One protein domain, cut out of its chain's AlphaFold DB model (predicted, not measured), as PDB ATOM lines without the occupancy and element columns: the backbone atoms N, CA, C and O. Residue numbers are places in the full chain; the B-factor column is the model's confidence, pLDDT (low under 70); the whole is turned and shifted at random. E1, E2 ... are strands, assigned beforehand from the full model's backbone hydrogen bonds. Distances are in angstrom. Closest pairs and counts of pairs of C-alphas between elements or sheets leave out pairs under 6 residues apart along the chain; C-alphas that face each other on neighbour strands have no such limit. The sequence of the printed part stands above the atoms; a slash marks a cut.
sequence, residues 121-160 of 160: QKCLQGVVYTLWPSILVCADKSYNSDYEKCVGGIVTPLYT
ATOM      1  N   GLN A 121     306.226 119.115 189.310       88.94
ATOM      2  CA  GLN A 121     306.328 118.832 190.738       88.94
ATOM      3  C   GLN A 121     306.342 117.324 191.027       88.94
ATOM      4  O   GLN A 121     305.899 116.511 190.217       88.94
ATOM      5  N   LYS A 122     306.842 116.938 192.205       86.94
ATOM      6  CA  LYS A 122     306.848 115.556 192.716       86.94
ATOM      7  C   LYS A 122     306.337 115.489 194.147       86.94
ATOM      8  O   LYS A 122     306.597 116.391 194.933       86.94
ATOM      9  N   CYS A 123     305.673 114.389 194.495       87.44
ATOM     10  CA  CYS A 123     305.299 114.071 195.869       87.44
ATOM     11  C   CYS A 123     306.349 113.158 196.512       87.44
ATOM     12  O   CYS A 123     306.594 112.060 196.012       87.44
ATOM     13  N   LEU A 124     306.947 113.584 197.623       83.50
ATOM     14  CA  LEU A 124     307.862 112.775 198.430       83.50
ATOM     15  C   LEU A 124     307.440 112.869 199.894       83.50
ATOM     16  O   LEU A 124     307.326 113.965 200.436       83.50
ATOM     17  N   GLN A 125     307.172 111.718 200.519       84.25
ATOM     18  CA  GLN A 125     306.731 111.627 201.921       84.25
ATOM     19  C   GLN A 125     305.528 112.540 202.252       84.25
ATOM     20  O   GLN A 125     305.423 113.091 203.341       84.25
ATOM     21  N   GLY A 126     304.612 112.718 201.293       84.25
ATOM     22  CA  GLY A 126     303.426 113.564 201.463       84.25
ATOM     23  C   GLY A 126     303.662 115.069 201.286       84.25
ATOM     24  O   GLY A 126     302.732 115.846 201.503       84.25
ATOM     25  N   VAL A 127     304.860 115.484 200.863       82.62
ATOM     26  CA  VAL A 127     305.212 116.879 200.558       82.62
ATOM     27  C   VAL A 127     305.458 117.043 199.057       82.62
ATOM     28  O   VAL A 127     306.064 116.183 198.418       82.62
ATOM     29  N   VAL A 128     304.959 118.143 198.484       86.81
ATOM     30  CA  VAL A 128     305.110 118.478 197.061       86.81
ATOM     31  C   VAL A 128     306.344 119.354 196.863       86.81
ATOM     32  O   VAL A 128     306.471 120.392 197.507       86.81
ATOM     33  N   TYR A 129     307.204 118.969 195.924       82.12
ATOM     34  CA  TYR A 129     308.431 119.679 195.566       82.12
ATOM     35  C   TYR A 129     308.394 120.101 194.108       82.12
ATOM     36  O   TYR A 129     307.936 119.334 193.262       82.12
ATOM     37  N   THR A 130     308.868 121.305 193.804       83.44
ATOM     38  CA  THR A 130     308.976 121.805 192.432       83.44
ATOM     39  C   THR A 130     310.223 121.254 191.759       83.44
ATOM     40  O   THR A 130     311.314 121.320 192.305       83.44
ATOM     41  N   LEU A 131     310.063 120.758 190.540       75.69
ATOM     42  CA  LEU A 131     311.151 120.386 189.645       75.69
ATOM     43  C   LEU A 131     311.815 121.613 189.013       75.69
ATOM     44  O   LEU A 131     312.908 121.470 188.484       75.69
ATOM     45  N   TRP A 132     311.159 122.781 189.033       68.38
ATOM     46  CA  TRP A 132     311.690 124.051 188.526       68.38
ATOM     47  C   TRP A 132     311.366 125.210 189.499       68.38
ATOM     48  O   TRP A 132     310.181 125.500 189.688       68.38
ATOM     49  N   PRO A 133     312.370 125.875 190.116       69.31
ATOM     50  CA  PRO A 133     313.785 125.470 190.145       69.31
ATOM     51  C   PRO A 133     313.925 124.058 190.729       69.31
ATOM     52  O   PRO A 133     312.992 123.595 191.387       69.31
ATOM     53  N   SER A 134     315.038 123.376 190.450       76.44
ATOM     54  CA  SER A 134     315.247 121.937 190.677       76.44
ATOM     55  C   SER A 134     315.323 121.534 192.160       76.44
ATOM     56  O   SER A 134     316.298 120.945 192.621       76.44
ATOM     57  N   ILE A 135     314.296 121.860 192.944       83.25
ATOM     58  CA  ILE A 135     314.223 121.597 194.376       83.25
ATOM     59  C   ILE A 135     313.860 120.125 194.593       83.25
ATOM     60  O   ILE A 135     312.730 119.692 194.369       83.25
ATOM     61  N   LEU A 136     314.835 119.342 195.046       79.06
ATOM     62  CA  LEU A 136     314.713 117.917 195.362       79.06
ATOM     63  C   LEU A 136     314.857 117.676 196.868       79.06
ATOM     64  O   LEU A 136     315.112 118.605 197.626       79.06
ATOM     65  N   VAL A 137     314.704 116.422 197.307       79.50
ATOM     66  CA  VAL A 137     314.857 116.014 198.715       79.50
ATOM     67  C   VAL A 137     316.068 115.109 198.891       79.50
ATOM     68  O   VAL A 137     316.288 114.185 198.110       79.50
ATOM     69  N   CYS A 138     316.814 115.352 199.962       83.00
ATOM     70  CA  CYS A 138     317.889 114.517 200.468       83.00
ATOM     71  C   CYS A 138     317.614 114.230 201.948       83.00
ATOM     72  O   CYS A 138     317.658 115.150 202.762       83.00
ATOM     73  N   ALA A 139     317.300 112.974 202.279       83.31
ATOM     74  CA  ALA A 139     316.787 112.583 203.596       83.31
ATOM     75  C   ALA A 139     315.545 113.407 204.006       83.31
ATOM     76  O   ALA A 139     314.462 113.158 203.484       83.31
ATOM     77  N   ASP A 140     315.705 114.377 204.902       81.25
ATOM     78  CA  ASP A 140     314.671 115.264 205.448       81.25
ATOM     79  C   ASP A 140     314.808 116.727 204.979       81.25
ATOM     80  O   ASP A 140     314.038 117.591 205.400       81.25
ATOM     81  N   LYS A 141     315.775 117.027 204.099       80.06
ATOM     82  CA  LYS A 141     316.068 118.388 203.628       80.06
ATOM     83  C   LYS A 141     315.775 118.557 202.148       80.06
ATOM     84  O   LYS A 141     316.118 117.700 201.335       80.06
ATOM     85  N   SER A 142     315.206 119.703 201.785       82.81
ATOM     86  CA  SER A 142     315.133 120.142 200.393       82.81
ATOM     87  C   SER A 142     316.448 120.787 199.955       82.81
ATOM     88  O   SER A 142     317.014 121.564 200.721       82.81
ATOM     89  N   TYR A 143     316.896 120.520 198.732       82.75
ATOM     90  CA  TYR A 143     318.084 121.136 198.137       82.75
ATOM     91  C   TYR A 143     317.826 121.522 196.686       82.75
ATOM     92  O   TYR A 143     317.022 120.874 196.014       82.75
ATOM     93  N   ASN A 144     318.506 122.554 196.188       86.88
ATOM     94  CA  ASN A 144     318.427 122.901 194.773       86.88
ATOM     95  C   ASN A 144     319.472 122.098 193.995       86.88
ATOM     96  O   ASN A 144     320.665 122.345 194.144       86.88
ATOM     97  N   SER A 145     319.044 121.168 193.141       83.06
ATOM     98  CA  SER A 145     319.972 120.341 192.368       83.06
ATOM     99  C   SER A 145     320.776 121.101 191.315       83.06
ATOM    100  O   SER A 145     321.695 120.526 190.739       83.06
ATOM    101  N   ASP A 146     320.459 122.374 191.075       86.19
ATOM    102  CA  ASP A 146     321.263 123.263 190.234       86.19
ATOM    103  C   ASP A 146     322.532 123.747 190.968       86.19
ATOM    104  O   ASP A 146     323.522 124.101 190.328       86.19
ATOM    105  N   TYR A 147     322.524 123.753 192.308       87.44
ATOM    106  CA  TYR A 147     323.616 124.279 193.144       87.44
ATOM    107  C   TYR A 147     324.189 123.256 194.130       87.44
ATOM    108  O   TYR A 147     325.309 123.420 194.614       87.44
ATOM    109  N   GLU A 148     323.441 122.203 194.439       90.94
ATOM    110  CA  GLU A 148     323.727 121.246 195.501       90.94
ATOM    111  C   GLU A 148     323.485 119.802 195.017       90.94
ATOM    112  O   GLU A 148     322.773 119.550 194.048       90.94
ATOM    113  N   LYS A 149     324.074 118.815 195.698       89.31
ATOM    114  CA  LYS A 149     323.865 117.376 195.461       89.31
ATOM    115  C   LYS A 149     323.654 116.618 196.768       89.31
ATOM    116  O   LYS A 149     324.203 116.997 197.803       89.31
ATOM    117  N   CYS A 150     322.928 115.505 196.692       88.06
ATOM    118  CA  CYS A 150     322.720 114.578 197.804       88.06
ATOM    119  C   CYS A 150     323.731 113.424 197.760       88.06
ATOM    120  O   CYS A 150     323.761 112.666 196.789       88.06
ATOM    121  N   VAL A 151     324.529 113.250 198.816       88.25
ATOM    122  CA  VAL A 151     325.462 112.120 198.966       88.25
ATOM    123  C   VAL A 151     325.231 111.471 200.326       88.25
ATOM    124  O   VAL A 151     325.427 112.105 201.357       88.25
ATOM    125  N   GLY A 152     324.775 110.216 200.338       86.31
ATOM    126  CA  GLY A 152     324.542 109.473 201.584       86.31
ATOM    127  C   GLY A 152     323.538 110.128 202.544       86.31
ATOM    128  O   GLY A 152     323.660 109.954 203.750       86.31
ATOM    129  N   GLY A 153     322.577 110.907 202.031       86.81
ATOM    130  CA  GLY A 153     321.610 111.654 202.850       86.81
ATOM    131  C   GLY A 153     322.076 113.045 203.297       86.81
ATOM    132  O   GLY A 153     321.360 113.705 204.042       86.81
ATOM    133  N   ILE A 154     323.237 113.519 202.833       88.56
ATOM    134  CA  ILE A 154     323.773 114.850 203.145       88.56
ATOM    135  C   ILE A 154     323.752 115.732 201.892       88.56
ATOM    136  O   ILE A 154     324.205 115.316 200.823       88.56
ATOM    137  N   VAL A 155     323.243 116.959 202.034       91.00
ATOM    138  CA  VAL A 155     323.263 117.993 200.988       91.00
ATOM    139  C   VAL A 155     324.632 118.671 200.972       91.00
ATOM    140  O   VAL A 155     325.104 119.144 202.004       91.00
ATOM    141  N   THR A 156     325.271 118.713 199.805       90.56
ATOM    142  CA  THR A 156     326.602 119.311 199.602       90.56
ATOM    143  C   THR A 156     326.597 120.253 198.393       90.56
ATOM    144  O   THR A 156     325.973 119.896 197.393       90.56
ATOM    145  N   PRO A 157     327.281 121.414 198.425       91.31
ATOM    146  CA  PRO A 157     327.413 122.292 197.259       91.31
ATOM    147  C   PRO A 157     328.110 121.605 196.074       91.31
ATOM    148  O   PRO A 157     328.997 120.769 196.260       91.31
ATOM    149  N   LEU A 158     327.718 121.962 194.849       86.25
ATOM    150  CA  LEU A 158     328.357 121.493 193.612       86.25
ATOM    151  C   LEU A 158     329.670 122.221 193.315       86.25
ATOM    152  O   LEU A 158     330.599 121.612 192.786       86.25
ATOM    153  N   TYR A 159     329.735 123.505 193.664       79.69
ATOM    154  CA  TYR A 159     330.897 124.363 193.476       79.69
ATOM    155  C   TYR A 159     331.420 124.772 194.856       79.69
ATOM    156  O   TYR A 159     330.659 125.284 195.679       79.69
ATOM    157  N   THR A 160     332.697 124.503 195.105       62.53
ATOM    158  CA  THR A 160     333.442 124.872 196.318       62.53
ATOM    159  C   THR A 160     334.599 125.771 195.951       62.53
ATOM    160  O   THR A 160     335.262 125.427 194.944       62.53
TER     161      THR A 160
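AT A GLANCE: This is residues 121 to 160 of the 160 residues of a protein of Adineta steineri (UniProt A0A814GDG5). Three short two-stranded hairpins, E1-E2, E3-E4 and E5-E6, stand in a row, the chain winding from one to the next. The 40 printed residues hold six named strands, E1 to E6 in chain order, in three antiparallel sheets, and no named helix; the class is all strand. The whole is compact, radius of gyration of the C-alphas 10.0 A, and only just flat, spanning 32 by 21 by 9 A.

IN THESE COORDINATES: Find C-alpha 121 at (306.328, 118.832, 190.738), where E1, residues 121 to 124, begins; E2 is 127 to 130. Next come E3, 135 to 138, E4, 141 to 144, and E5, 148 to 151. E6, 154 to 157, runs 10.2 A to C-alpha 157 at (327.413, 122.292, 197.259).

HOW THE PARTS SIT: In hairpin E1-E2, at 149 degrees, look for N 122 and O 129, 2.8 A apart. In hairpin E3-E4, at 139 degrees, N 136 and O 143 are 2.8 A apart; in hairpin E5-E6, at 145 degrees, N 149 and O 156 are 2.8 A apart. Between hairpins, the closest C-alphas of E2 and E3 are Tyr 129 and Ile 135, 6.2 A; of E3 and E5, Cys 138 and Cys 150, 5.5 A. E1 and E6 are apart.

THE WHOLE: The farthest C-alphas, Gly 126 and Thr 160, are 32.5 A apart. The printed part has no cut, and its five links are tight. Confidence is under 70 at residues 132 to 133 and 160.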